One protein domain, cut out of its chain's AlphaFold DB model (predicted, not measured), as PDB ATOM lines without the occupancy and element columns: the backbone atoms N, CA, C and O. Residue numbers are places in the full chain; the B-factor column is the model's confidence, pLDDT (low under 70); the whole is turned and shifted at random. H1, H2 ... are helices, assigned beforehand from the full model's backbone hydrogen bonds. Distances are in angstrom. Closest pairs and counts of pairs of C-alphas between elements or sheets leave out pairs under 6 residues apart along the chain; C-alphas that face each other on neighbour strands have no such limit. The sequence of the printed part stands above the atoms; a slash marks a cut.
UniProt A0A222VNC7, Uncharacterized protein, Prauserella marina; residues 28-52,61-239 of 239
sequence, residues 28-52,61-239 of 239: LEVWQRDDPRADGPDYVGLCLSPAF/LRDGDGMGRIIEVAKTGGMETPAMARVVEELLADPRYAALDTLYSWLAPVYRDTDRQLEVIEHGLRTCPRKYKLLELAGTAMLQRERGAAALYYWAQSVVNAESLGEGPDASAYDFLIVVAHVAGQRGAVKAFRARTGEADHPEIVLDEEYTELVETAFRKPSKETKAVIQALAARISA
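What this domain is: This is residues 28 to 52 and 61 to 239 of the 239 residues of an uncharacterized protein of Prauserella marina (UniProt A0A222VNC7). Six helices, H3 to H8, fold back and forth in a zigzag, each beside the next and running against it, from the hairpin of H3 and H4 at one end of the longest axis to H8 within a cluster of helices toward the other. There H2 and H12 run beside H8, H9 crosses it, H10 packs on H9 and H12, and H11 packs on H9; short H1 packs on H6. The printed part has 204 residues with twelve named helices, H1 to H12 in order, and no named strand, and its class is all helix. It is compact, with a radius of gyration of the C-alphas of 17.2 A and spans of 48 by 40 by 30 A.

How they stand to each other: H1, residues 28 to 33, touches H6, residues 115 to 127, at a steep tilt of 65 degrees, the C-alphas of Leu 28 and Leu 118 being closest at 5.4 A. H2, residues 43 to 48, touches H8, residues 148 to 164, closest at C-alphas 47 and 153, 4.8 A. H3, residues 64 to 77, and H4, residues 82 to 93, form a hairpin, closest at C-alphas 73 and 84, 6.2 A. H4 and H5, residues 101 to 110, form another, closest at C-alphas 85 and 107, 5.6 A. H5, H6 and H7, residues 132 to 144, make an up and down bundle, each running against the one before. The hairpin of H7 and H8 has its closest C-alphas, 139 and 151, 3.8 A apart. H8 is the hub, touching five helices; with residues 152 to 159 alone it touches H9, residues 173 to 183, at a steep tilt of 48 degrees, closest at C-alphas 155 and 173, 5.3 A. H9 and H10, residues 187 to 197, form a hairpin, closest at C-alphas 178 and 190, 5.1 A. H11, residues 209 to 219, touches H9, closest at C-alphas 183 and 216, 6.2 A. H12, residues 224 to 237, touches H10, closest at C-alphas 189 and 234, 5.0 A. Every O i to N i+4 pair is within hydrogen-bond range in the helices other than H5, 4 of 6, and H12, 9 of 10.

Where its parts are: H1 begins at C-alpha 28, (6.115, -12.394, 10.110). H8, the longest, measures 24.4 A and begins at C-alpha 148, (-4.610, -1.742, 10.534). H12, 20.7 A, ends at C-alpha 237, (-7.715, 4.513, -11.491).

The domain as a whole: The farthest C-alphas, of Asp 65 and Lys 224, are 50.3 A apart. Residues 53 to 60 are not printed, and C-alphas 52 and 61 are 22.8 A apart across this cut. The link from H10 to H11 is long, 11 residues. The pLDDT is under 70 at residues 200 to 206 and 238 to 239.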
ATOM      1  N   LEU A  28       5.683 -11.980   8.775       90.81
ATOM      2  CA  LEU A  28       6.115 -12.394  10.110       90.81
ATOM      3  C   LEU A  28       7.043 -11.351  10.748       90.81
ATOM      4  O   LEU A  28       6.919 -11.037  11.931       90.81
ATOM      5  N   GLU A  29       7.931 -10.751   9.957       91.62
ATOM      6  CA  GLU A  29       8.820  -9.685  10.429       91.62
ATOM      7  C   GLU A  29       8.039  -8.418  10.820       91.62
ATOM      8  O   GLU A  29       8.314  -7.804  11.851       91.62
ATOM      9  N   VAL A  30       7.038  -8.036  10.022       89.25
ATOM     10  CA  VAL A  30       6.118  -6.916  10.294       89.25
ATOM     11  C   VAL A  30       5.328  -7.149  11.578       89.25
ATOM     12  O   VAL A  30       5.160  -6.227  12.387       89.25
ATOM     13  N   TRP A  31       4.874  -8.385  11.793       90.12
ATOM     14  CA  TRP A  31       4.208  -8.777  13.027       90.12
ATOM     15  C   TRP A  31       5.120  -8.552  14.236       90.12
ATOM     16  O   TRP A  31       4.740  -7.817  15.148       90.12
ATOM     17  N   GLN A  32       6.353  -9.063  14.186       90.25
ATOM     18  CA  GLN A  32       7.324  -8.983  15.283       90.25
ATOM     19  C   GLN A  32       7.844  -7.565  15.575       90.25
ATOM     20  O   GLN A  32       8.197  -7.268  16.716       90.25
ATOM     21  N   ARG A  33       7.946  -6.693  14.563       87.06
ATOM     22  CA  ARG A  33       8.639  -5.389  14.669       87.06
ATOM     23  C   ARG A  33       7.726  -4.180  14.862       87.06
ATOM     24  O   ARG A  33       8.233  -3.075  15.033       87.06
ATOM     25  N   ASP A  34       6.414  -4.379  14.841       80.31
ATOM     26  CA  ASP A  34       5.417  -3.310  14.981       80.31
ATOM     27  C   ASP A  34       5.503  -2.172  13.922       80.31
ATOM     28  O   ASP A  34       5.380  -0.984  14.227       80.31
ATOM     29  N   ASP A  35       5.760  -2.529  12.658       82.50
ATOM     30  CA  ASP A  35       6.005  -1.619  11.516       82.50
ATOM     31  C   ASP A  35       5.346  -2.231  10.258       82.50
ATOM     32  O   ASP A  35       5.545  -3.427  10.058       82.50
ATOM     33  N   PRO A  36       4.570  -1.519   9.405       87.69
ATOM     34  CA  PRO A  36       4.413  -0.067   9.291       87.69
ATOM     35  C   PRO A  36       3.533   0.607  10.334       87.69
ATOM     36  O   PRO A  36       2.490   0.092  10.725       87.69
ATOM     37  N   ARG A  37       3.949   1.820  10.721       88.38
ATOM     38  CA  ARG A  37       3.171   2.767  11.529       88.38
ATOM     39  C   ARG A  37       2.507   3.802  10.631       88.38
ATOM     40  O   ARG A  37       3.180   4.436   9.822       88.38
ATOM     41  N   ALA A  38       1.196   3.983  10.790       84.06
ATOM     42  CA  ALA A  38       0.405   4.855   9.921       84.06
ATOM     43  C   ALA A  38       0.775   6.344  10.018       84.06
ATOM     44  O   ALA A  38       0.477   7.087   9.097       84.06
ATOM     45  N   ASP A  39       1.374   6.796  11.115       85.62
ATOM     46  CA  ASP A  39       1.802   8.181  11.357       85.62
ATOM     47  C   ASP A  39       3.281   8.427  11.005       85.62
ATOM     48  O   ASP A  39       3.795   9.536  11.171       85.62
ATOM     49  N   GLY A  40       3.979   7.400  10.510       85.31
ATOM     50  CA  GLY A  40       5.364   7.512  10.076       85.31
ATOM     51  C   GLY A  40       5.507   8.403   8.833       85.31
ATOM     52  O   GLY A  40       4.677   8.323   7.923       85.31
ATOM     53  N   PRO A  41       6.584   9.207   8.730       83.00
ATOM     54  CA  PRO A  41       6.780  10.147   7.619       83.00
ATOM     55  C   PRO A  41       6.852   9.459   6.247       83.00
ATOM     56  O   PRO A  41       6.465  10.050   5.241       83.00
ATOM     57  N   ASP A  42       7.281   8.196   6.217       89.69
ATOM     58  CA  ASP A  42       7.464   7.423   4.988       89.69
ATOM     59  C   ASP A  42       6.275   6.509   4.663       89.69
ATOM     60  O   ASP A  42       6.285   5.840   3.630       89.69
ATOM     61  N   TYR A  43       5.238   6.462   5.509       93.56
ATOM     62  CA  TYR A  43       4.160   5.474   5.392       93.56
ATOM     63  C   TYR A  43       3.453   5.522   4.033       93.56
ATOM     64  O   TYR A  43       3.261   4.493   3.386       93.56
ATOM     65  N   VAL A  44       3.143   6.726   3.546       94.56
ATOM     66  CA  VAL A  44       2.525   6.912   2.225       94.56
ATOM     67  C   VAL A  44       3.433   6.374   1.115       94.56
ATOM     68  O   VAL A  44       2.971   5.658   0.230       94.56
ATOM     69  N   GLY A  45       4.733   6.681   1.177       91.62
ATOM     70  CA  GLY A  45       5.714   6.193   0.211       91.62
ATOM     71  C   GLY A  45       5.846   4.671   0.235       91.62
ATOM     72  O   GLY A  45       5.882   4.052  -0.826       91.62
ATOM     73  N   LEU A  46       5.841   4.066   1.426       92.00
ATOM     74  CA  LEU A  46       5.889   2.615   1.610       92.00
ATOM     75  C   LEU A  46       4.683   1.915   0.976       92.00
ATOM     76  O   LEU A  46       4.858   0.924   0.277       92.00
ATOM     77  N   CYS A  47       3.470   2.433   1.175       94.44
ATOM     78  CA  CYS A  47       2.260   1.830   0.610       94.44
ATOM     79  C   CYS A  47       2.187   1.950  -0.918       94.44
ATOM     80  O   CYS A  47       1.646   1.060  -1.569       94.44
ATOM     81  N   LEU A  48       2.703   3.041  -1.492       90.88
ATOM     82  CA  LEU A  48       2.550   3.341  -2.922       90.88
ATOM     83  C   LEU A  48       3.714   2.855  -3.794       90.88
ATOM     84  O   LEU A  48       3.550   2.767  -5.013       90.88
ATOM     85  N   SER A  49       4.872   2.561  -3.201       90.12
ATOM     86  CA  SER A  49       6.041   2.054  -3.926       90.12
ATOM     87  C   SER A  49       5.922   0.539  -4.091       90.12
ATOM     88  O   SER A  49       5.875  -0.153  -3.073       90.12
ATOM     89  N   PRO A  50       5.888  -0.006  -5.322       86.88
ATOM     90  CA  PRO A  50       5.865  -1.450  -5.521       86.88
ATOM     91  C   PRO A  50       7.094  -2.089  -4.867       86.88
ATOM     92  O   PRO A  50       8.229  -1.726  -5.184       86.88
ATOM     93  N   ALA A  51       6.865  -3.017  -3.941       92.12
ATOM     94  CA  ALA A  51       7.920  -3.751  -3.248       92.12
ATOM     95  C   ALA A  51       7.927  -5.242  -3.613       92.12
ATOM     96  O   ALA A  51       8.936  -5.922  -3.457       92.12
ATOM     97  N   PHE A  52       6.809  -5.757  -4.126       93.12
ATOM     98  CA  PHE A  52       6.661  -7.151  -4.523       93.12
ATOM     99  C   PHE A  52       6.572  -7.246  -6.036       93.12
ATOM    100  O   PHE A  52       5.616  -6.774  -6.644       93.12
ATOM    101  N   LEU A  61      -3.726 -24.803 -11.884       76.25
ATOM    102  CA  LEU A  61      -4.112 -26.043 -11.222       76.25
ATOM    103  C   LEU A  61      -5.335 -26.634 -11.943       76.25
ATOM    104  O   LEU A  61      -6.468 -26.491 -11.498       76.25
ATOM    105  N   ARG A  62      -5.119 -27.200 -13.130       71.69
ATOM    106  CA  ARG A  62      -6.175 -27.784 -13.975       71.69
ATOM    107  C   ARG A  62      -5.980 -29.267 -14.254       71.69
ATOM    108  O   ARG A  62      -6.751 -29.828 -15.029       71.69
ATOM    109  N   ASP A  63      -4.988 -29.915 -13.652       76.12
ATOM    110  CA  ASP A  63      -4.982 -31.369 -13.695       76.12
ATOM    111  C   ASP A  63      -6.079 -31.929 -12.781       76.12
ATOM    112  O   ASP A  63      -6.320 -31.463 -11.667       76.12
ATOM    113  N   GLY A  64      -6.829 -32.891 -13.320       74.44
ATOM    114  CA  GLY A  64      -8.024 -33.424 -12.662       74.44
ATOM    115  C   GLY A  64      -7.731 -34.117 -11.332       74.44
ATOM    116  O   GLY A  64      -8.626 -34.211 -10.500       74.44
ATOM    117  N   ASP A  65      -6.488 -34.556 -11.121       82.12
ATOM    118  CA  ASP A  65      -6.052 -35.221  -9.895       82.12
ATOM    119  C   ASP A  65      -5.847 -34.224  -8.742       82.12
ATOM    120  O   ASP A  65      -6.551 -34.299  -7.735       82.12
ATOM    121  N   GLY A  66      -4.972 -33.220  -8.902       85.38
ATOM    122  CA  GLY A  66      -4.700 -32.238  -7.848       85.38
ATOM    123  C   GLY A  66      -5.939 -31.423  -7.473       85.38
ATOM    124  O   GLY A  66      -6.277 -31.295  -6.295       85.38
ATOM    125  N   MET A  67      -6.680 -30.944  -8.479       85.50
ATOM    126  CA  MET A  67      -7.929 -30.214  -8.246       85.50
ATOM    127  C   MET A  67      -9.026 -31.120  -7.662       85.50
ATOM    128  O   MET A  67      -9.775 -30.691  -6.784       85.50
ATOM    129  N   GLY A  68      -9.117 -32.377  -8.110       88.50
ATOM    130  CA  GLY A  68     -10.093 -33.342  -7.603       88.50
ATOM    131  C   GLY A  68      -9.943 -33.577  -6.102       88.50
ATOM    132  O   GLY A  68     -10.931 -33.506  -5.371       88.50
ATOM    133  N   ARG A  69      -8.702 -33.746  -5.635       89.19
ATOM    134  CA  ARG A  69      -8.375 -33.939  -4.215       89.19
ATOM    135  C   ARG A  69      -8.753 -32.732  -3.353       89.19
ATOM    136  O   ARG A  69      -9.325 -32.906  -2.281       89.19
ATOM    137  N   ILE A  70      -8.484 -31.512  -3.823       89.56
ATOM    138  CA  ILE A  70      -8.876 -30.277  -3.119       89.56
ATOM    139  C   ILE A  70     -10.401 -30.167  -3.023       89.56
ATOM    140  O   ILE A  70     -10.942 -29.924  -1.944       89.56
ATOM    141  N   ILE A  71     -11.105 -30.389  -4.138       89.12
ATOM    142  CA  ILE A  71     -12.572 -30.330  -4.189       89.12
ATOM    143  C   ILE A  71     -13.202 -31.382  -3.271       89.12
ATOM    144  O   ILE A  71     -14.216 -31.105  -2.631       89.12
ATOM    145  N   GLU A  72     -12.638 -32.586  -3.213       91.00
ATOM    146  CA  GLU A  72     -13.135 -33.655  -2.349       91.00
ATOM    147  C   GLU A  72     -13.090 -33.243  -0.875       91.00
ATOM    148  O   GLU A  72     -14.121 -33.288  -0.201       91.00
ATOM    149  N   VAL A  73     -11.948 -32.734  -0.403       91.44
ATOM    150  CA  VAL A  73     -11.816 -32.247   0.978       91.44
ATOM    151  C   VAL A  73     -12.777 -31.092   1.253       91.44
ATOM    152  O   VAL A  73     -13.477 -31.098   2.273       91.44
ATOM    153  N   ALA A  74     -12.857 -30.131   0.328       88.06
ATOM    154  CA  ALA A  74     -13.739 -28.975   0.444       88.06
ATOM    155  C   ALA A  74     -15.208 -29.387   0.626       88.06
ATOM    156  O   ALA A  74     -15.912 -28.811   1.454       88.06
ATOM    157  N   LYS A  75     -15.663 -30.418  -0.098       89.44
ATOM    158  CA  LYS A  75     -17.034 -30.942  -0.004       89.44
ATOM    159  C   LYS A  75     -17.330 -31.633   1.322       89.44
ATOM    160  O   LYS A  75     -18.458 -31.551   1.797       89.44
ATOM    161  N   THR A  76     -16.363 -32.353   1.890       85.12
ATOM    162  CA  THR A  76     -16.600 -33.180   3.084       85.12
ATOM    163  C   THR A  76     -16.393 -32.437   4.396       85.12
ATOM    164  O   THR A  76     -17.043 -32.768   5.382       85.12
ATOM    165  N   GLY A  77     -15.474 -31.468   4.430       75.44
ATOM    166  CA  GLY A  77     -15.063 -30.802   5.670       75.44
ATOM    167  C   GLY A  77     -14.940 -29.283   5.582       75.44
ATOM    168  O   GLY A  77     -14.795 -28.643   6.616       75.44
ATOM    169  N   GLY A  78     -15.016 -28.700   4.384       83.94
ATOM    170  CA  GLY A  78     -14.759 -27.278   4.166       83.94
ATOM    171  C   GLY A  78     -13.282 -26.955   3.912       83.94
ATOM    172  O   GLY A  78     -12.399 -27.815   3.986       83.94
ATOM    173  N   MET A  79     -13.026 -25.689   3.573       84.38
ATOM    174  CA  MET A  79     -11.710 -25.207   3.130       84.38
ATOM    175  C   MET A  79     -10.712 -24.983   4.277       84.38
ATOM    176  O   MET A  79      -9.511 -24.970   4.041       84.38
ATOM    177  N   GLU A  80     -11.183 -24.855   5.517       89.50
ATOM    178  CA  GLU A  80     -10.359 -24.491   6.681       89.50
ATOM    179  C   GLU A  80     -10.152 -25.688   7.618       89.50
ATOM    180  O   GLU A  80     -10.448 -25.643   8.808       89.50
ATOM    181  N   THR A  81      -9.688 -26.814   7.068       92.38
ATOM    182  CA  THR A  81      -9.526 -28.061   7.834       92.38
ATOM    183  C   THR A  81      -8.093 -28.591   7.825       92.38
ATOM    184  O   THR A  81      -7.379 -28.427   6.835       92.38
ATOM    185  N   PRO A  82      -7.674 -29.361   8.852       92.56
ATOM    186  CA  PRO A  82      -6.388 -30.065   8.827       92.56
ATOM    187  C   PRO A  82      -6.247 -31.052   7.655       92.56
ATOM    188  O   PRO A  82      -5.141 -31.391   7.241       92.56
ATOM    189  N   ALA A  83      -7.364 -31.548   7.113       93.56
ATOM    190  CA  ALA A  83      -7.355 -32.352   5.895       93.56
ATOM    191  C   ALA A  83      -6.950 -31.518   4.671       93.56
ATOM    192  O   ALA A  83      -6.160 -32.002   3.862       93.56
ATOM    193  N   MET A  84      -7.421 -30.268   4.576       94.75
ATOM    194  CA  MET A  84      -7.019 -29.347   3.513       94.75
ATOM    195  C   MET A  84      -5.524 -29.047   3.595       94.75
ATOM    196  O   MET A  84      -4.836 -29.176   2.586       94.75
ATOM    197  N   ALA A  85      -5.005 -28.749   4.795       95.62
ATOM    198  CA  ALA A  85      -3.570 -28.524   4.981       95.62
ATOM    199  C   ALA A  85      -2.731 -29.695   4.456       95.62
ATOM    200  O   ALA A  85      -1.852 -29.479   3.629       95.62
ATOM    201  N   ARG A  86      -3.063 -30.936   4.839       95.12
ATOM    202  CA  ARG A  86      -2.335 -32.126   4.368       95.12
ATOM    203  C   ARG A  86      -2.337 -32.257   2.847       95.12
ATOM    204  O   ARG A  86      -1.281 -32.453   2.257       95.12
ATOM    205  N   VAL A  87      -3.501 -32.122   2.206       94.81
ATOM    206  CA  VAL A  87      -3.592 -32.235   0.740       94.81
ATOM    207  C   VAL A  87      -2.793 -31.132   0.054       94.81
ATOM    208  O   VAL A  87      -2.065 -31.409  -0.897       94.81
ATOM    209  N   VAL A  88      -2.897 -29.891   0.529       95.19
ATOM    210  CA  VAL A  88      -2.179 -28.765  -0.073       95.19
ATOM    211  C   VAL A  88      -0.667 -28.880   0.142       95.19
ATOM    212  O   VAL A  88       0.086 -28.639  -0.797       95.19
ATOM    213  N   GLU A  89      -0.206 -29.283   1.327       95.81
ATOM    214  CA  GLU A  89       1.218 -29.503   1.610       95.81
ATOM    215  C   GLU A  89       1.804 -30.632   0.750       95.81
ATOM    216  O   GLU A  89       2.899 -30.484   0.208       95.81
ATOM    217  N   GLU A  90       1.061 -31.725   0.545       94.88
ATOM    218  CA  GLU A  90       1.459 -32.796  -0.374       94.88
ATOM    219  C   GLU A  90       1.559 -32.309  -1.826       94.88
ATOM    220  O   GLU A  90       2.499 -32.674  -2.531       94.88
ATOM    221  N   LEU A  91       0.624 -31.466  -2.282       93.94
ATOM    222  CA  LEU A  91       0.697 -30.869  -3.618       93.94
ATOM    223  C   LEU A  91       1.885 -29.906  -3.732       93.94
ATOM    224  O   LEU A  91       2.612 -29.956  -4.718       93.94
ATOM    225  N   LEU A  92       2.134 -29.065  -2.728       94.56
ATOM    226  CA  LEU A  92       3.274 -28.142  -2.721       94.56
ATOM    227  C   LEU A  92       4.632 -28.865  -2.729       94.56
ATOM    228  O   LEU A  92       5.612 -28.295  -3.209       94.56
ATOM    229  N   ALA A  93       4.696 -30.105  -2.235       94.06
ATOM    230  CA  ALA A  93       5.892 -30.942  -2.310       94.06
ATOM    231  C   ALA A  93       6.177 -31.475  -3.730       94.06
ATOM    232  O   ALA A  93       7.313 -31.852  -4.025       94.06
ATOM    233  N   ASP A  94       5.181 -31.495  -4.620       91.94
ATOM    234  CA  ASP A  94       5.364 -31.859  -6.023       91.94
ATOM    235  C   ASP A  94       5.834 -30.629  -6.836       91.94
ATOM    236  O   ASP A  94       5.146 -29.601  -6.879       91.94
ATOM    237  N   PRO A  95       6.983 -30.714  -7.541       90.56
ATOM    238  CA  PRO A  95       7.526 -29.614  -8.342       90.56
ATOM    239  C   PRO A  95       6.560 -29.014  -9.371       90.56
ATOM    240  O   PRO A  95       6.729 -27.862  -9.770       90.56
ATOM    241  N   ARG A  96       5.551 -29.773  -9.818       89.50
ATOM    242  CA  ARG A  96       4.525 -29.287 -10.751       89.50
ATOM    243  C   ARG A  96       3.663 -28.185 -10.139       89.50
ATOM    244  O   ARG A  96       3.275 -27.265 -10.861       89.50
ATOM    245  N   TYR A  97       3.399 -28.261  -8.835       90.56
ATOM    246  CA  TYR A  97       2.561 -27.302  -8.110       90.56
ATOM    247  C   TYR A  97       3.339 -26.408  -7.148       90.56
ATOM    248  O   TYR A  97       2.778 -25.449  -6.612       90.56
ATOM    249  N   ALA A  98       4.629 -26.683  -6.953       90.31
ATOM    250  CA  ALA A  98       5.515 -25.809  -6.209       90.31
ATOM    251  C   ALA A  98       5.401 -24.363  -6.722       90.31
ATOM    252  O   ALA A  98       5.413 -24.096  -7.935       90.31
ATOM    253  N   ALA A  99       5.297 -23.431  -5.774       91.88
ATOM    254  CA  ALA A  99       5.168 -22.000  -6.031       91.88
ATOM    255  C   ALA A  99       3.893 -21.575  -6.801       91.88
ATOM    256  O   ALA A  99       3.896 -20.527  -7.445       91.88
ATOM    257  N   LEU A 100       2.802 -22.352  -6.739       93.25
ATOM    258  CA  LEU A 100       1.479 -21.888  -7.176       93.25
ATOM    259  C   LEU A 100       0.788 -21.103  -6.058       93.25
ATOM    260  O   LEU A 100       0.397 -21.677  -5.043       93.25
ATOM    261  N   ASP A 101       0.577 -19.805  -6.277       92.81
ATOM    262  CA  ASP A 101      -0.105 -18.882  -5.353       92.81
ATOM    263  C   ASP A 101      -1.445 -19.427  -4.840       92.81
ATOM    264  O   ASP A 101      -1.740 -19.345  -3.652       92.81
ATOM    265  N   THR A 102      -2.213 -20.065  -5.722       91.56
ATOM    266  CA  THR A 102      -3.551 -20.590  -5.429       91.56
ATOM    267  C   THR A 102      -3.528 -21.637  -4.308       91.56
ATOM    268  O   THR A 102      -4.427 -21.652  -3.473       91.56
ATOM    269  N   LEU A 103      -2.482 -22.470  -4.237       94.31
ATOM    270  CA  LEU A 103      -2.328 -23.447  -3.156       94.31
ATOM    271  C   LEU A 103      -2.072 -22.755  -1.814       94.31
ATOM    272  O   LEU A 103      -2.709 -23.084  -0.818       94.31
ATOM    273  N   TYR A 104      -1.210 -21.739  -1.788       95.75
ATOM    274  CA  TYR A 104      -0.979 -20.945  -0.580       95.75
ATOM    275  C   TYR A 104      -2.239 -20.192  -0.135       95.75
ATOM    276  O   TYR A 104      -2.485 -20.089   1.066       95.75
ATOM    277  N   SER A 105      -3.073 -19.738  -1.079       92.75
ATOM    278  CA  SER A 105      -4.362 -19.111  -0.770       92.75
ATOM    279  C   SER A 105      -5.369 -20.051  -0.109       92.75
ATOM    280  O   SER A 105      -6.247 -19.580   0.605       92.75
ATOM    281  N   TRP A 106      -5.239 -21.366  -0.297       92.94
ATOM    282  CA  TRP A 106      -6.034 -22.353   0.438       92.94
ATOM    283  C   TRP A 106      -5.369 -22.816   1.729       92.94
ATOM    284  O   TRP A 106      -6.069 -23.139   2.683       92.94
ATOM    285  N   LEU A 107      -4.035 -22.828   1.792       96.12
ATOM    286  CA  LEU A 107      -3.304 -23.265   2.981       96.12
ATOM    287  C   LEU A 107      -3.337 -22.231   4.109       96.12
ATOM    288  O   LEU A 107      -3.512 -22.598   5.267       96.12
ATOM    289  N   ALA A 108      -3.163 -20.945   3.795       96.62
ATOM    290  CA  ALA A 108      -3.068 -19.904   4.817       96.62
ATOM    291  C   ALA A 108      -4.330 -19.803   5.704       96.62
ATOM    292  O   ALA A 108      -4.165 -19.768   6.925       96.62
ATOM    293  N   PRO A 109      -5.571 -19.830   5.164       93.81
ATOM    294  CA  PRO A 109      -6.784 -19.807   5.987       93.81
ATOM    295  C   PRO A 109      -6.913 -20.984   6.962       93.81
ATOM    296  O   PRO A 109      -7.473 -20.809   8.038       93.81
ATOM    297  N   VAL A 110      -6.343 -22.158   6.656       96.00
ATOM    298  CA  VAL A 110      -6.347 -23.311   7.585       96.00
ATOM    299  C   VAL A 110      -5.625 -22.990   8.898       96.00
ATOM    300  O   VAL A 110      -5.937 -23.563   9.938       96.00
ATOM    301  N   TYR A 111      -4.665 -22.065   8.858       96.25
ATOM    302  CA  TYR A 111      -3.862 -21.654  10.006       96.25
ATOM    303  C   TYR A 111      -4.283 -20.303  10.589       96.25
ATOM    304  O   TYR A 111      -3.483 -19.701  11.307       96.25
ATOM    305  N   ARG A 112      -5.492 -19.812  10.276       93.69
ATOM    306  CA  ARG A 112      -6.014 -18.516  10.743       93.69
ATOM    307  C   ARG A 112      -5.692 -18.267  12.224       93.69
ATOM    308  O   ARG A 112      -5.736 -19.181  13.043       93.69
ATOM    309  N   ASP A 113      -5.306 -17.030  12.530       89.62
ATOM    310  CA  ASP A 113      -4.959 -16.549  13.878       89.62
ATOM    311  C   ASP A 113      -3.722 -17.193  14.532       89.62
ATOM    312  O   ASP A 113      -3.463 -16.999  15.717       89.62
ATOM    313  N   THR A 114      -2.889 -17.904  13.763       94.69
ATOM    314  CA  THR A 114      -1.605 -18.450  14.246       94.69
ATOM    315  C   THR A 114      -0.403 -17.811  13.550       94.69
ATOM    316  O   THR A 114      -0.518 -17.294  12.438       94.69
ATOM    317  N   ASP A 115       0.788 -17.879  14.149       95.12
ATOM    318  CA  ASP A 115       2.027 -17.449  13.476       95.12
ATOM    319  C   ASP A 115       2.282 -18.253  12.187       95.12
ATOM    320  O   ASP A 115       2.803 -17.721  11.204       95.12
ATOM    321  N   ARG A 116       1.809 -19.507  12.141       96.62
ATOM    322  CA  ARG A 116       1.917 -20.376  10.966       96.62
ATOM    323  C   ARG A 116       1.195 -19.808   9.742       96.62
ATOM    324  O   ARG A 116       1.676 -19.996   8.628       96.62
ATOM    325  N   GLN A 117       0.097 -19.070   9.924       97.75
ATOM    326  CA  GLN A 117      -0.560 -18.342   8.828       97.75
ATOM    327  C   GLN A 117       0.419 -17.387   8.143       97.75
ATOM    328  O   GLN A 117       0.536 -17.381   6.919       97.75
ATOM    329  N   LEU A 118       1.146 -16.599   8.941       97.62
ATOM    330  CA  LEU A 118       2.089 -15.601   8.442       97.62
ATOM    331  C   LEU A 118       3.292 -16.264   7.773       97.62
ATOM    332  O   LEU A 118       3.715 -15.801   6.720       97.62
ATOM    333  N   GLU A 119       3.793 -17.368   8.331       97.38
ATOM    334  CA  GLU A 119       4.859 -18.165   7.714       97.38
ATOM    335  C   GLU A 119       4.457 -18.712   6.340       97.38
ATOM    336  O   GLU A 119       5.239 -18.634   5.394       97.38
ATOM    337  N   VAL A 120       3.241 -19.255   6.210       97.88
ATOM    338  CA  VAL A 120       2.726 -19.784   4.937       97.88
ATOM    339  C   VAL A 120       2.600 -18.665   3.905       97.88
ATOM    340  O   VAL A 120       3.074 -18.818   2.777       97.88
ATOM    341  N   ILE A 121       2.002 -17.533   4.290       98.31
ATOM    342  CA  ILE A 121       1.855 -16.366   3.411       98.31
ATOM    343  C   ILE A 121       3.233 -15.849   2.989       98.31
ATOM    344  O   ILE A 121       3.473 -15.635   1.804       98.31
ATOM    345  N   GLU A 122       4.156 -15.682   3.934       97.56
ATOM    346  CA  GLU A 122       5.511 -15.215   3.658       97.56
ATOM    347  C   GLU A 122       6.266 -16.171   2.732       97.56
ATOM    348  O   GLU A 122       6.905 -15.727   1.776       97.56
ATOM    349  N   HIS A 123       6.172 -17.480   2.975       97.06
ATOM    350  CA  HIS A 123       6.801 -18.474   2.118       97.06
ATOM    351  C   HIS A 123       6.280 -18.356   0.681       97.06
ATOM    352  O   HIS A 123       7.088 -18.208  -0.237       97.06
ATOM    353  N   GLY A 124       4.958 -18.284   0.490       96.88
ATOM    354  CA  GLY A 124       4.354 -18.052  -0.822       96.88
ATOM    355  C   GLY A 124       4.785 -16.718  -1.451       96.88
ATOM    356  O   GLY A 124       5.154 -16.672  -2.623       96.88
ATOM    357  N   LEU A 125       4.840 -15.631  -0.673       97.12
ATOM    358  CA  LEU A 125       5.329 -14.326  -1.137       97.12
ATOM    359  C   LEU A 125       6.801 -14.352  -1.548       97.12
ATOM    360  O   LEU A 125       7.210 -13.523  -2.358       97.12
ATOM    361  N   ARG A 126       7.612 -15.276  -1.034       95.62
ATOM    362  CA  ARG A 126       9.008 -15.448  -1.457       95.62
ATOM    363  C   ARG A 126       9.122 -16.320  -2.707       95.62
ATOM    364  O   ARG A 126       9.964 -16.029  -3.552       95.62
ATOM    365  N   THR A 127       8.274 -17.335  -2.864       94.69
ATOM    366  CA  THR A 127       8.436 -18.362  -3.911       94.69
ATOM    367  C   THR A 127       7.556 -18.174  -5.142       94.69
ATOM    368  O   THR A 127       8.012 -18.445  -6.249       94.69
ATOM    369  N   CYS A 128       6.305 -17.739  -4.984       95.12
ATOM    370  CA  CYS A 128       5.315 -17.712  -6.066       95.12
ATOM    371  C   CYS A 128       5.592 -16.584  -7.063       95.12
ATOM    372  O   CYS A 128       5.881 -15.480  -6.617       95.12
ATOM    373  N   PRO A 129       5.456 -16.782  -8.383       94.31
ATOM    374  CA  PRO A 129       5.559 -15.684  -9.350       94.31
ATOM    375  C   PRO A 129       4.474 -14.618  -9.147       94.31
ATOM    376  O   PRO A 129       4.752 -13.422  -9.237       94.31
ATOM    377  N   ARG A 130       3.256 -15.062  -8.799       94.00
ATOM    378  CA  ARG A 130       2.116 -14.191  -8.500       94.00
ATOM    379  C   ARG A 130       2.036 -13.861  -7.015       94.00
ATOM    380  O   ARG A 130       2.135 -14.771  -6.191       94.00
ATOM    381  N   LYS A 131       1.835 -12.588  -6.660       95.25
ATOM    382  CA  LYS A 131       1.863 -12.133  -5.254       95.25
ATOM    383  C   LYS A 131       0.555 -11.509  -4.783       95.25
ATOM    384  O   LYS A 131       0.240 -11.653  -3.607       95.25
ATOM    385  N   TYR A 132      -0.206 -10.833  -5.643       94.75
ATOM    386  CA  TYR A 132      -1.309  -9.967  -5.200       94.75
ATOM    387  C   TYR A 132      -2.364 -10.667  -4.328       94.75
ATOM    388  O   TYR A 132      -2.801 -10.075  -3.343       94.75
ATOM    389  N   LYS A 133      -2.719 -11.931  -4.597       94.38
ATOM    390  CA  LYS A 133      -3.635 -12.696  -3.725       94.38
ATOM    391  C   LYS A 133      -3.033 -12.987  -2.352       94.38
ATOM    392  O   LYS A 133      -3.705 -12.891  -1.336       94.38
ATOM    393  N   LEU A 134      -1.742 -13.305  -2.303       97.31
ATOM    394  CA  LEU A 134      -1.033 -13.534  -1.043       97.31
ATOM    395  C   LEU A 134      -0.844 -12.233  -0.255       97.31
ATOM    396  O   LEU A 134      -0.851 -12.254   0.971       97.31
ATOM    397  N   LEU A 135      -0.710 -11.102  -0.950       97.94
ATOM    398  CA  LEU A 135      -0.694  -9.775  -0.338       97.94
ATOM    399  C   LEU A 135      -2.065  -9.400   0.233       97.94
ATOM    400  O   LEU A 135      -2.125  -8.840   1.319       97.94
ATOM    401  N   GLU A 136      -3.163  -9.743  -0.440       97.25
ATOM    402  CA  GLU A 136      -4.503  -9.577   0.135       97.25
ATOM    403  C   GLU A 136      -4.638 -10.374   1.439       97.25
ATOM    404  O   GLU A 136      -4.926  -9.781   2.479       97.25
ATOM    405  N   LEU A 137      -4.271 -11.660   1.421       97.50
ATOM    406  CA  LEU A 137      -4.265 -12.508   2.617       97.50
ATOM    407  C   LEU A 137      -3.351 -11.981   3.727       97.50
ATOM    408  O   LEU A 137      -3.701 -12.068   4.902       97.50
ATOM    409  N   ALA A 138      -2.190 -11.414   3.381       97.94
ATOM    410  CA  ALA A 138      -1.318 -10.752   4.349       97.94
ATOM    411  C   ALA A 138      -2.030  -9.563   5.005       97.94
ATOM    412  O   ALA A 138      -1.945  -9.390   6.221       97.94
ATOM    413  N   GLY A 139      -2.751  -8.762   4.218       97.75
ATOM    414  CA  GLY A 139      -3.526  -7.638   4.727       97.75
ATOM    415  C   GLY A 139      -4.637  -8.086   5.674       97.75
ATOM    416  O   GLY A 139      -4.741  -7.571   6.787       97.75
ATOM    417  N   THR A 140      -5.385  -9.114   5.284       96.94
ATOM    418  CA  THR A 140      -6.458  -9.719   6.083       96.94
ATOM    419  C   THR A 140      -5.922 -10.314   7.392       96.94
ATOM    420  O   THR A 140      -6.442 -10.018   8.468       96.94
ATOM    421  N   ALA A 141      -4.805 -11.046   7.345       97.19
ATOM    422  CA  ALA A 141      -4.155 -11.596   8.536       97.19
ATOM    423  C   ALA A 141      -3.643 -10.502   9.495       97.19
ATOM    424  O   ALA A 141      -3.705 -10.661  10.718       97.19
ATOM    425  N   MET A 142      -3.140  -9.381   8.967       97.12
ATOM    426  CA  MET A 142      -2.741  -8.233   9.787       97.12
ATOM    427  C   MET A 142      -3.945  -7.526  10.407       97.12
ATOM    428  O   MET A 142      -3.872  -7.126  11.567       97.12
ATOM    429  N   LEU A 143      -5.055  -7.399   9.674       96.38
ATOM    430  CA  LEU A 143      -6.292  -6.817  10.193       96.38
ATOM    431  C   LEU A 143      -6.832  -7.619  11.385       96.38
ATOM    432  O   LEU A 143      -7.118  -7.025  12.420       96.38
ATOM    433  N   GLN A 144      -6.899  -8.949  11.264       95.19
ATOM    434  CA  GLN A 144      -7.326  -9.862  12.340       95.19
ATOM    435  C   GLN A 144      -6.474  -9.727  13.610       95.19
ATOM    436  O   GLN A 144      -6.949  -9.944  14.717       95.19
ATOM    437  N   ARG A 145      -5.214  -9.305  13.460       94.62
ATOM    438  CA  ARG A 145      -4.274  -9.044  14.561       94.62
ATOM    439  C   ARG A 145      -4.280  -7.584  15.027       94.62
ATOM    440  O   ARG A 145      -3.325  -7.142  15.662       94.62
ATOM    441  N   GLU A 146      -5.308  -6.821  14.664       94.38
ATOM    442  CA  GLU A 146      -5.486  -5.399  14.991       94.38
ATOM    443  C   GLU A 146      -4.395  -4.474  14.409       94.38
ATOM    444  O   GLU A 146      -4.202  -3.334  14.840       94.38
ATOM    445  N   ARG A 147      -3.679  -4.920  13.369       94.88
ATOM    446  CA  ARG A 147      -2.585  -4.170  12.727       94.88
ATOM    447  C   ARG A 147      -3.072  -3.439  11.477       94.88
ATOM    448  O   ARG A 147      -2.599  -3.692  10.371       94.88
ATOM    449  N   GLY A 148      -3.981  -2.474  11.648       95.81
ATOM    450  CA  GLY A 148      -4.610  -1.742  10.534       95.81
ATOM    451  C   GLY A 148      -3.628  -1.061   9.565       95.81
ATOM    452  O   GLY A 148      -3.817  -1.106   8.351       95.81
ATOM    453  N   ALA A 149      -2.528  -0.486  10.060       96.00
ATOM    454  CA  ALA A 149      -1.500   0.112   9.199       96.00
ATOM    455  C   ALA A 149      -0.791  -0.932   8.312       96.00
ATOM    456  O   ALA A 149      -0.579  -0.717   7.120       96.00
ATOM    457  N   ALA A 150      -0.469  -2.098   8.874       96.94
ATOM    458  CA  ALA A 150       0.098  -3.200   8.104       96.94
ATOM    459  C   ALA A 150      -0.924  -3.768   7.108       96.94
ATOM    460  O   ALA A 150      -0.566  -4.041   5.965       96.94
ATOM    461  N   ALA A 151      -2.196  -3.869   7.509       97.94
ATOM    462  CA  ALA A 151      -3.277  -4.315   6.639       97.94
ATOM    463  C   ALA A 151      -3.401  -3.436   5.384       97.94
ATOM    464  O   ALA A 151      -3.305  -3.933   4.261       97.94
ATOM    465  N   LEU A 152      -3.495  -2.112   5.566       98.00
ATOM    466  CA  LEU A 152      -3.582  -1.164   4.453       98.00
ATOM    467  C   LEU A 152      -2.329  -1.176   3.571       98.00
ATOM    468  O   LEU A 152      -2.455  -1.064   2.352       98.00
ATOM    469  N   TYR A 153      -1.138  -1.333   4.153       97.62
ATOM    470  CA  TYR A 153       0.090  -1.504   3.377       97.62
ATOM    471  C   TYR A 153      -0.011  -2.701   2.425       97.62
ATOM    472  O   TYR A 153       0.228  -2.551   1.228       97.62
ATOM    473  N   TYR A 154      -0.415  -3.871   2.921       98.19
ATOM    474  CA  TYR A 154      -0.498  -5.070   2.092       98.19
ATOM    475  C   TYR A 154      -1.625  -5.011   1.057       98.19
ATOM    476  O   TYR A 154      -1.399  -5.393  -0.091       98.19
ATOM    477  N   TRP A 155      -2.798  -4.464   1.392       98.25
ATOM    478  CA  TRP A 155      -3.866  -4.261   0.406       98.25
ATOM    479  C   TRP A 155      -3.468  -3.259  -0.682       98.25
ATOM    480  O   TRP A 155      -3.764  -3.483  -1.855       98.25
ATOM    481  N   ALA A 156      -2.735  -2.195  -0.330       97.44
ATOM    482  CA  ALA A 156      -2.173  -1.270  -1.312       97.44
ATOM    483  C   ALA A 156      -1.201  -1.993  -2.256       97.44
ATOM    484  O   ALA A 156      -1.347  -1.896  -3.471       97.44
ATOM    485  N   GLN A 157      -0.262  -2.778  -1.720       96.81
ATOM    486  CA  GLN A 157       0.654  -3.576  -2.541       96.81
ATOM    487  C   GLN A 157      -0.104  -4.581  -3.424       96.81
ATOM    488  O   GLN A 157       0.223  -4.721  -4.598       96.81
ATOM    489  N   SER A 158      -1.147  -5.230  -2.895       96.94
ATOM    490  CA  SER A 158      -1.984  -6.180  -3.634       96.94
ATOM    491  C   SER A 158      -2.607  -5.542  -4.877       96.94
ATOM    492  O   SER A 158      -2.379  -6.024  -5.988       96.94
ATOM    493  N   VAL A 159      -3.323  -4.420  -4.734       95.94
ATOM    494  CA  VAL A 159      -3.965  -3.785  -5.895       95.94
ATOM    495  C   VAL A 159      -2.935  -3.254  -6.885       95.94
ATOM    496  O   VAL A 159      -3.082  -3.470  -8.082       95.94
ATOM    497  N   VAL A 160      -1.839  -2.647  -6.416       93.75
ATOM    498  CA  VAL A 160      -0.763  -2.161  -7.297       93.75
ATOM    499  C   VAL A 160      -0.177  -3.293  -8.138       93.75
ATOM    500  O   VAL A 160       0.080  -3.118  -9.333       93.75
ATOM    501  N   ASN A 161      -0.005  -4.459  -7.530       93.31
ATOM    502  CA  ASN A 161       0.502  -5.643  -8.189       93.31
ATOM    503  C   ASN A 161      -0.490  -6.222  -9.202       93.31
ATOM    504  O   ASN A 161      -0.113  -6.451 -10.353       93.31
ATOM    505  N   ALA A 162      -1.756  -6.392  -8.822       92.88
ATOM    506  CA  ALA A 162      -2.797  -6.870  -9.731       92.88
ATOM    507  C   ALA A 162      -2.925  -5.964 -10.969       92.88
ATOM    508  O   ALA A 162      -2.994  -6.434 -12.104       92.88
ATOM    509  N   GLU A 163      -2.860  -4.646 -10.771       91.56
ATOM    510  CA  GLU A 163      -2.871  -3.668 -11.860       91.56
ATOM    511  C   GLU A 163      -1.692  -3.819 -12.820       91.56
ATOM    512  O   GLU A 163      -1.870  -3.669 -14.028       91.56
ATOM    513  N   SER A 164      -0.502  -4.139 -12.306       90.69
ATOM    514  CA  SER A 164       0.695  -4.329 -13.134       90.69
ATOM    515  C   SER A 164       0.573  -5.505 -14.113       90.69
ATOM    516  O   SER A 164       1.236  -5.508 -15.152       90.69
ATOM    517  N   LEU A 165      -0.310  -6.462 -13.809       89.06
ATOM    518  CA  LEU A 165      -0.648  -7.610 -14.650       89.06
ATOM    519  C   LEU A 165      -1.893  -7.381 -15.525       89.06
ATOM    520  O   LEU A 165      -2.234  -8.236 -16.336       89.06
ATOM    521  N   GLY A 166      -2.565  -6.232 -15.395       89.19
ATOM    522  CA  GLY A 166      -3.838  -5.965 -16.069       89.19
ATOM    523  C   GLY A 166      -5.057  -6.608 -15.395       89.19
ATOM    524  O   GLY A 166      -6.145  -6.561 -15.958       89.19
ATOM    525  N   GLU A 167      -4.898  -7.141 -14.183       90.19
ATOM    526  CA  GLU A 167      -5.924  -7.867 -13.414       90.19
ATOM    527  C   GLU A 167      -6.504  -7.028 -12.266       90.19
ATOM    528  O   GLU A 167      -7.054  -7.544 -11.301       90.19
ATOM    529  N   GLY A 168      -6.380  -5.702 -12.359       87.75
ATOM    530  CA  GLY A 168      -6.924  -4.775 -11.365       87.75
ATOM    531  C   GLY A 168      -8.412  -4.993 -11.032       87.75
ATOM    532  O   GLY A 168      -8.740  -4.943  -9.851       87.75
ATOM    533  N   PRO A 169      -9.309  -5.247 -12.008       89.06
ATOM    534  CA  PRO A 169     -10.719  -5.524 -11.716       89.06
ATOM    535  C   PRO A 169     -10.965  -6.786 -10.877       89.06
ATOM    536  O   PRO A 169     -11.968  -6.843 -10.181       89.06
ATOM    537  N   ASP A 170     -10.049  -7.760 -10.910       86.19
ATOM    538  CA  ASP A 170     -10.182  -9.052 -10.219       86.19
ATOM    539  C   ASP A 170      -9.527  -9.053  -8.819       86.19
ATOM    540  O   ASP A 170      -9.439 -10.092  -8.159       86.19
ATOM    541  N   ALA A 171      -9.002  -7.911  -8.364       91.31
ATOM    542  CA  ALA A 171      -8.324  -7.796  -7.078       91.31
ATOM    543  C   ALA A 171      -9.320  -7.553  -5.933       91.31
ATOM    544  O   ALA A 171      -9.699  -6.413  -5.675       91.31
ATOM    545  N   SER A 172      -9.646  -8.604  -5.176       91.12
ATOM    546  CA  SER A 172     -10.513  -8.544  -3.979       91.12
ATOM    547  C   SER A 172     -10.005  -7.608  -2.874       91.12
ATOM    548  O   SER A 172     -10.764  -7.161  -2.023       91.12
ATOM    549  N   ALA A 173      -8.722  -7.223  -2.888       95.62
ATOM    550  CA  ALA A 173      -8.212  -6.185  -1.990       95.62
ATOM    551  C   ALA A 173      -8.936  -4.831  -2.166       95.62
ATOM    552  O   ALA A 173      -8.932  -4.013  -1.242       95.62
ATOM    553  N   TYR A 174      -9.578  -4.581  -3.317       95.19
ATOM    554  CA  TYR A 174     -10.426  -3.404  -3.497       95.19
ATOM    555  C   TYR A 174     -11.638  -3.387  -2.565       95.19
ATOM    556  O   TYR A 174     -12.027  -2.301  -2.141       95.19
ATOM    557  N   ASP A 175     -12.163  -4.541  -2.175       93.94
ATOM    558  CA  ASP A 175     -13.334  -4.672  -1.304       93.94
ATOM    559  C   ASP A 175     -13.022  -4.075   0.075       93.94
ATOM    560  O   ASP A 175     -13.738  -3.205   0.583       93.94
ATOM    561  N   PHE A 176     -11.848  -4.413   0.617       96.19
ATOM    562  CA  PHE A 176     -11.297  -3.790   1.820       96.19
ATOM    563  C   PHE A 176     -11.053  -2.292   1.633       96.19
ATOM    564  O   PHE A 176     -11.458  -1.488   2.474       96.19
ATOM    565  N   LEU A 177     -10.440  -1.875   0.521       96.44
ATOM    566  CA  LEU A 177     -10.170  -0.455   0.263       96.44
ATOM    567  C   LEU A 177     -11.451   0.381   0.105       96.44
ATOM    568  O   LEU A 177     -11.450   1.553   0.488       96.44
ATOM    569  N   ILE A 178     -12.541  -0.193  -0.412       94.75
ATOM    570  CA  ILE A 178     -13.865   0.437  -0.494       94.75
ATOM    571  C   ILE A 178     -14.388   0.726   0.913       94.75
ATOM    572  O   ILE A 178     -14.783   1.864   1.185       94.75
ATOM    573  N   VAL A 179     -14.347  -0.260   1.814       94.31
ATOM    574  CA  VAL A 179     -14.804  -0.087   3.202       94.31
ATOM    575  C   VAL A 179     -13.904   0.902   3.945       94.31
ATOM    576  O   VAL A 179     -14.405   1.861   4.534       94.31
ATOM    577  N   VAL A 180     -12.577   0.785   3.829       96.00
ATOM    578  CA  VAL A 180     -11.634   1.745   4.431       96.00
ATOM    579  C   VAL A 180     -11.902   3.170   3.921       96.00
ATOM    580  O   VAL A 180     -11.948   4.121   4.707       96.00
ATOM    581  N   ALA A 181     -12.114   3.353   2.613       95.75
ATOM    582  CA  ALA A 181     -12.426   4.655   2.027       95.75
ATOM    583  C   ALA A 181     -13.773   5.206   2.515       95.75
ATOM    584  O   ALA A 181     -13.885   6.415   2.745       95.75
ATOM    585  N   HIS A 182     -14.775   4.340   2.699       94.25
ATOM    586  CA  HIS A 182     -16.072   4.702   3.260       94.25
ATOM    587  C   HIS A 182     -15.924   5.225   4.694       94.25
ATOM    588  O   HIS A 182     -16.306   6.366   4.969       94.25
ATOM    589  N   VAL A 183     -15.269   4.454   5.567       94.12
ATOM    590  CA  VAL A 183     -14.987   4.817   6.968       94.12
ATOM    591  C   VAL A 183     -14.169   6.110   7.055       94.12
ATOM    592  O   VAL A 183     -14.428   6.977   7.889       94.12
ATOM    593  N   ALA A 184     -13.220   6.305   6.137       94.38
ATOM    594  CA  ALA A 184     -12.401   7.512   6.062       94.38
ATOM    595  C   ALA A 184     -13.102   8.737   5.439       94.38
ATOM    596  O   ALA A 184     -12.474   9.800   5.304       94.38
ATOM    597  N   GLY A 185     -14.372   8.612   5.038       94.00
ATOM    598  CA  GLY A 185     -15.160   9.674   4.410       94.00
ATOM    599  C   GLY A 185     -14.687  10.060   3.002       94.00
ATOM    600  O   GLY A 185     -15.027  11.135   2.507       94.00
ATOM    601  N   GLN A 186     -13.897   9.213   2.338       95.19
ATOM    602  CA  GLN A 186     -13.307   9.463   1.019       95.19
ATOM    603  C   GLN A 186     -14.253   9.034  -0.110       95.19
ATOM    604  O   GLN A 186     -13.961   8.120  -0.877       95.19
ATOM    605  N   ARG A 187     -15.398   9.718  -0.252       93.00
ATOM    606  CA  ARG A 187     -16.445   9.373  -1.243       93.00
ATOM    607  C   ARG A 187     -15.929   9.248  -2.683       93.00
ATOM    608  O   ARG A 187     -16.380   8.378  -3.421       93.00
ATOM    609  N   GLY A 188     -14.987  10.109  -3.077       93.88
ATOM    610  CA  GLY A 188     -14.356  10.040  -4.398       93.88
ATOM    611  C   GLY A 188     -13.563   8.747  -4.602       93.88
ATOM    612  O   GLY A 188     -13.671   8.132  -5.659       93.88
ATOM    613  N   ALA A 189     -12.843   8.298  -3.570       95.25
ATOM    614  CA  ALA A 189     -12.102   7.042  -3.606       95.25
ATOM    615  C   ALA A 189     -13.033   5.826  -3.633       95.25
ATOM    616  O   ALA A 189     -12.833   4.946  -4.460       95.25
ATOM    617  N   VAL A 190     -14.109   5.829  -2.833       93.38
ATOM    618  CA  VAL A 190     -15.150   4.782  -2.883       93.38
ATOM    619  C   VAL A 190     -15.688   4.614  -4.305       93.38
ATOM    620  O   VAL A 190     -15.745   3.502  -4.820       93.38
ATOM    621  N   LYS A 191     -16.047   5.724  -4.966       92.12
ATOM    622  CA  LYS A 191     -16.551   5.690  -6.343       92.12
ATOM    623  C   LYS A 191     -15.511   5.134  -7.320       92.12
ATOM    624  O   LYS A 191     -15.871   4.344  -8.185       92.12
ATOM    625  N   ALA A 192     -14.252   5.552  -7.195       93.62
ATOM    626  CA  ALA A 192     -13.177   5.083  -8.064       93.62
ATOM    627  C   ALA A 192     -12.932   3.574  -7.904       93.62
ATOM    628  O   ALA A 192     -12.860   2.865  -8.903       93.62
ATOM    629  N   PHE A 193     -12.871   3.074  -6.667       93.62
ATOM    630  CA  PHE A 193     -12.668   1.651  -6.395       93.62
ATOM    631  C   PHE A 193     -13.845   0.793  -6.869       93.62
ATOM    632  O   PHE A 193     -13.621  -0.176  -7.582       93.62
ATOM    633  N   ARG A 194     -15.097   1.202  -6.616       91.19
ATOM    634  CA  ARG A 194     -16.275   0.496  -7.160       91.19
ATOM    635  C   ARG A 194     -16.313   0.493  -8.685       91.19
ATOM    636  O   ARG A 194     -16.670  -0.499  -9.304       91.19
ATOM    637  N   ALA A 195     -15.936   1.603  -9.321       90.00
ATOM    638  CA  ALA A 195     -15.843   1.648 -10.778       90.00
ATOM    639  C   ALA A 195     -14.764   0.691 -11.312       90.00
ATOM    640  O   ALA A 195     -14.942   0.110 -12.380       90.00
ATOM    641  N   ARG A 196     -13.670   0.504 -10.567       90.62
ATOM    642  CA  ARG A 196     -12.582  -0.413 -10.923       90.62
ATOM    643  C   ARG A 196     -12.998  -1.879 -10.867       90.62
ATOM    644  O   ARG A 196     -12.592  -2.620 -11.759       90.62
ATOM    645  N   THR A 197     -13.792  -2.266  -9.874       86.62
ATOM    646  CA  THR A 197     -14.297  -3.638  -9.687       86.62
ATOM    647  C   THR A 197     -15.571  -3.933 -10.488       86.62
ATOM    648  O   THR A 197     -16.056  -5.056 -10.490       86.62
ATOM    649  N   GLY A 198     -16.120  -2.948 -11.211       80.44
ATOM    650  CA  GLY A 198     -17.378  -3.110 -11.953       80.44
ATOM    651  C   GLY A 198     -18.634  -3.046 -11.074       80.44
ATOM    652  O   GLY A 198     -19.734  -3.297 -11.554       80.44
ATOM    653  N   GLU A 199     -18.494  -2.640  -9.813       72.00
ATOM    654  CA  GLU A 199     -19.560  -2.541  -8.810       72.00
ATOM    655  C   GLU A 199     -20.183  -1.141  -8.715       72.00
ATOM    656  O   GLU A 199     -20.848  -0.804  -7.733       72.00
ATOM    657  N   ALA A 200     -19.961  -0.278  -9.711       63.28
ATOM    658  CA  ALA A 200     -20.425   1.113  -9.691       63.28
ATOM    659  C   ALA A 200     -21.935   1.256  -9.408       63.28
ATOM    660  O   ALA A 200     -22.346   2.255  -8.812       63.28
ATOM    661  N   ASP A 201     -22.721   0.242  -9.785       54.78
ATOM    662  CA  ASP A 201     -24.179   0.206  -9.670       54.78
ATOM    663  C   ASP A 201     -24.698  -0.656  -8.496       54.78
ATOM    664  O   ASP A 201     -25.910  -0.751  -8.299       54.78
ATOM    665  N   HIS A 202     -23.817  -1.260  -7.684       56.94
ATOM    666  CA  HIS A 202     -24.210  -2.120  -6.564       56.94
ATOM    667  C   HIS A 202     -24.127  -1.382  -5.207       56.94
ATOM    668  O   HIS A 202     -23.081  -0.826  -4.852       56.94
ATOM    669  N   PRO A 203     -25.233  -1.317  -4.434       50.44
ATOM    670  CA  PRO A 203     -25.269  -0.590  -3.165       50.44
ATOM    671  C   PRO A 203     -24.798  -1.400  -1.946       50.44
ATOM    672  O   PRO A 203     -24.558  -0.789  -0.904       50.44
ATOM    673  N   GLU A 204     -24.671  -2.724  -2.051       53.53
ATOM    674  CA  GLU A 204     -24.472  -3.614  -0.900       53.53
ATOM    675  C   GLU A 204     -23.002  -3.918  -0.590       53.53
ATOM    676  O   GLU A 204     -22.099  -3.691  -1.393       53.53
ATOM    677  N   ILE A 205     -22.792  -4.319   0.662       53.91
ATOM    678  CA  ILE A 205     -21.514  -4.485   1.351       53.91
ATOM    679  C   ILE A 205     -20.667  -5.539   0.622       53.91
ATOM    680  O   ILE A 205     -21.143  -6.635   0.350       53.91
ATOM    681  N   VAL A 206     -19.422  -5.179   0.296       67.06
ATOM    682  CA  VAL A 206     -18.500  -6.017  -0.494       67.06
ATOM    683  C   VAL A 206     -17.781  -7.066   0.374       67.06
ATOM    684  O   VAL A 206     -17.375  -8.115  -0.108       67.06
ATOM    685  N   LEU A 207     -17.667  -6.798   1.678       82.38
ATOM    686  CA  LEU A 207     -17.125  -7.713   2.686       82.38
ATOM    687  C   LEU A 207     -18.250  -8.355   3.512       82.38
ATOM    688  O   LEU A 207     -19.358  -7.823   3.584       82.38
ATOM    689  N   ASP A 208     -17.965  -9.470   4.183       87.00
ATOM    690  CA  ASP A 208     -18.872  -9.990   5.210       87.00
ATOM    691  C   ASP A 208     -18.925  -9.074   6.454       87.00
ATOM    692  O   ASP A 208     -18.165  -8.107   6.585       87.00
ATOM    693  N   GLU A 209     -19.878  -9.344   7.351       87.19
ATOM    694  CA  GLU A 209     -20.115  -8.542   8.560       87.19
ATOM    695  C   GLU A 209     -18.878  -8.513   9.472       87.19
ATOM    696  O   GLU A 209     -18.485  -7.442   9.929       87.19
ATOM    697  N   GLU A 210     -18.196  -9.653   9.640       91.06
ATOM    698  CA  GLU A 210     -16.995  -9.785  10.474       91.06
ATOM    699  C   GLU A 210     -15.863  -8.870   9.982       91.06
ATOM    700  O   GLU A 210     -15.351  -8.033  10.734       91.06
ATOM    701  N   TYR A 211     -15.473  -8.977   8.709       91.56
ATOM    702  CA  TYR A 211     -14.397  -8.148   8.170       91.56
ATOM    703  C   TYR A 211     -14.798  -6.678   8.059       91.56
ATOM    704  O   TYR A 211     -13.945  -5.802   8.231       91.56
ATOM    705  N   THR A 212     -16.080  -6.387   7.822       91.75
ATOM    706  CA  THR A 212     -16.589  -5.009   7.848       91.75
ATOM    707  C   THR A 212     -16.378  -4.389   9.228       91.75
ATOM    708  O   THR A 212     -15.758  -3.329   9.323       91.75
ATOM    709  N   GLU A 213     -16.794  -5.064  10.303       93.00
ATOM    710  CA  GLU A 213     -16.614  -4.591  11.681       93.00
ATOM    711  C   GLU A 213     -15.134  -4.404  12.054       93.00
ATOM    712  O   GLU A 213     -14.764  -3.405  12.688       93.00
ATOM    713  N   LEU A 214     -14.262  -5.327  11.627       95.44
ATOM    714  CA  LEU A 214     -12.819  -5.221  11.850       95.44
ATOM    715  C   LEU A 214     -12.228  -3.983  11.162       95.44
ATOM    716  O   LEU A 214     -11.455  -3.240  11.779       95.44
ATOM    717  N   VAL A 215     -12.603  -3.720   9.906       95.50
ATOM    718  CA  VAL A 215     -12.161  -2.520   9.177       95.50
ATOM    719  C   VAL A 215     -12.704  -1.254   9.838       95.50
ATOM    720  O   VAL A 215     -11.945  -0.311  10.081       95.50
ATOM    721  N   GLU A 216     -13.995  -1.211  10.167       94.25
ATOM    722  CA  GLU A 216     -14.604  -0.059  10.837       94.25
ATOM    723  C   GLU A 216     -13.909   0.259  12.161       94.25
ATOM    724  O   GLU A 216     -13.614   1.425  12.443       94.25
ATOM    725  N   THR A 217     -13.567  -0.770  12.935       95.75
ATOM    726  CA  THR A 217     -12.839  -0.629  14.198       95.75
ATOM    727  C   THR A 217     -11.421  -0.114  13.965       95.75
ATOM    728  O   THR A 217     -11.042   0.915  14.538       95.75
ATOM    729  N   ALA A 218     -10.648  -0.766  13.092       95.69
ATOM    730  CA  ALA A 218      -9.250  -0.422  12.836       95.69
ATOM    731  C   ALA A 218      -9.074   0.984  12.238       95.69
ATOM    732  O   ALA A 218      -8.075   1.658  12.499       95.69
ATOM    733  N   PHE A 219     -10.048   1.456  11.454       95.75
ATOM    734  CA  PHE A 219      -9.954   2.715  10.711       95.75
ATOM    735  C   PHE A 219     -10.928   3.798  11.178       95.75
ATOM    736  O   PHE A 219     -10.995   4.852  10.546       95.75
ATOM    737  N   ARG A 220     -11.612   3.615  12.318       93.62
ATOM    738  CA  ARG A 220     -12.591   4.566  12.886       93.62
ATOM    739  C   ARG A 220     -12.098   6.017  12.950       93.62
ATOM    740  O   ARG A 220     -12.882   6.959  12.839       93.62
ATOM    741  N   LYS A 221     -10.798   6.213  13.181       92.62
ATOM    742  CA  LYS A 221     -10.127   7.523  13.200       92.62
ATOM    743  C   LYS A 221      -8.908   7.485  12.273       92.62
ATOM    744  O   LYS A 221      -7.783   7.385  12.760       92.62
ATOM    745  N   PRO A 222      -9.101   7.552  10.946       92.25
ATOM    746  CA  PRO A 222      -8.002   7.355  10.016       92.25
ATOM    747  C   PRO A 222      -7.034   8.538  10.076       92.25
ATOM    748  O   PRO A 222      -7.467   9.700  10.061       92.25
ATOM    749  N   SER A 223      -5.731   8.239  10.106       94.25
ATOM    750  CA  SER A 223      -4.666   9.245  10.056       94.25
ATOM    751  C   SER A 223      -4.692  10.029   8.740       94.25
ATOM    752  O   SER A 223      -5.364   9.661   7.765       94.25
ATOM    753  N   LYS A 224      -3.954  11.142   8.699       95.81
ATOM    754  CA  LYS A 224      -3.795  11.940   7.480       95.81
ATOM    755  C   LYS A 224      -3.136  11.108   6.377       95.81
ATOM    756  O   LYS A 224      -3.548  11.178   5.223       95.81
ATOM    757  N   GLU A 225      -2.157  10.300   6.746       96.12
ATOM    758  CA  GLU A 225      -1.365   9.463   5.857       96.12
ATOM    759  C   GLU A 225      -2.208   8.305   5.308       96.12
ATOM    760  O   GLU A 225      -2.187   8.064   4.105       96.12
ATOM    761  N   THR A 226      -3.043   7.661   6.135       95.69
ATOM    762  CA  THR A 226      -4.027   6.665   5.671       95.69
ATOM    763  C   THR A 226      -4.951   7.251   4.605       95.69
ATOM    764  O   THR A 226      -5.138   6.657   3.543       95.69
ATOM    765  N   LYS A 227      -5.491   8.457   4.838       96.69
ATOM    766  CA  LYS A 227      -6.317   9.153   3.838       96.69
ATOM    767  C   LYS A 227      -5.527   9.454   2.566       96.69
ATOM    768  O   LYS A 227      -6.066   9.279   1.476       96.69
ATOM    769  N   ALA A 228      -4.266   9.866   2.694       96.62
ATOM    770  CA  ALA A 228      -3.397  10.150   1.557       96.62
ATOM    771  C   ALA A 228      -3.115   8.897   0.709       96.62
ATOM    772  O   ALA A 228      -3.169   8.985  -0.516       96.62
ATOM    773  N   VAL A 229      -2.893   7.729   1.328       97.38
ATOM    774  CA  VAL A 229      -2.740   6.446   0.615       97.38
ATOM    775  C   VAL A 229      -3.993   6.135  -0.204       97.38
ATOM    776  O   VAL A 229      -3.899   5.913  -1.408       97.38
ATOM    777  N   ILE A 230      -5.173   6.194   0.420       97.25
ATOM    778  CA  ILE A 230      -6.462   5.918  -0.237       97.25
ATOM    779  C   ILE A 230      -6.696   6.861  -1.423       97.25
ATOM    780  O   ILE A 230      -7.070   6.426  -2.512       97.25
ATOM    781  N   GLN A 231      -6.458   8.160  -1.225       97.12
ATOM    782  CA  GLN A 231      -6.615   9.172  -2.270       97.12
ATOM    783  C   GLN A 231      -5.650   8.940  -3.437       97.12
ATOM    784  O   GLN A 231      -6.055   9.048  -4.593       97.12
ATOM    785  N   ALA A 232      -4.393   8.599  -3.147       96.25
ATOM    786  CA  ALA A 232      -3.389   8.337  -4.169       96.25
ATOM    787  C   ALA A 232      -3.703   7.069  -4.977       96.25
ATOM    788  O   ALA A 232      -3.577   7.086  -6.200       96.25
ATOM    789  N   LEU A 233      -4.160   5.995  -4.322       96.25
ATOM    790  CA  LEU A 233      -4.621   4.782  -5.005       96.25
ATOM    791  C   LEU A 233      -5.818   5.078  -5.919       96.25
ATOM    792  O   LEU A 233      -5.809   4.703  -7.086       96.25
ATOM    793  N   ALA A 234      -6.813   5.827  -5.438       95.94
ATOM    794  CA  ALA A 234      -7.979   6.194  -6.241       95.94
ATOM    795  C   ALA A 234      -7.630   7.071  -7.458       95.94
ATOM    796  O   ALA A 234      -8.195   6.897  -8.540       95.94
ATOM    797  N   ALA A 235      -6.683   8.001  -7.302       94.69
ATOM    798  CA  ALA A 235      -6.241   8.876  -8.387       94.69
ATOM    799  C   ALA A 235      -5.607   8.102  -9.555       94.69
ATOM    800  O   ALA A 235      -5.719   8.539 -10.697       94.69
ATOM    801  N   ARG A 236      -4.996   6.939  -9.289       89.50
ATOM    802  CA  ARG A 236      -4.394   6.073 -10.319       89.50
ATOM    803  C   ARG A 236      -5.416   5.391 -11.226       89.50
ATOM    804  O   ARG A 236      -5.084   5.075 -12.357       89.50
ATOM    805  N   ILE A 237      -6.633   5.167 -10.737       87.75
ATOM    806  CA  ILE A 237      -7.715   4.513 -11.491       87.75
ATOM    807  C   ILE A 237      -8.391   5.498 -12.450       87.75
ATOM    808  O   ILE A 237      -8.917   5.108 -13.486       87.75
ATOM    809  N   SER A 238      -8.406   6.781 -12.083       62.88
ATOM    810  CA  SER A 238      -9.088   7.838 -12.841       62.88
ATOM    811  C   SER A 238      -8.232   8.443 -13.966       62.88
ATOM    812  O   SER A 238      -8.696   9.372 -14.629       62.88
ATOM    813  N   ALA A 239      -6.993   7.971 -14.136       52.38
ATOM    814  CA  ALA A 239      -6.012   8.437 -15.116       52.38
ATOM    815  C   ALA A 239      -5.880   7.443 -16.277       52.38
ATOM    816  O   ALA A 239      -5.710   7.919 -17.422       52.38
TER     817      ALA A 239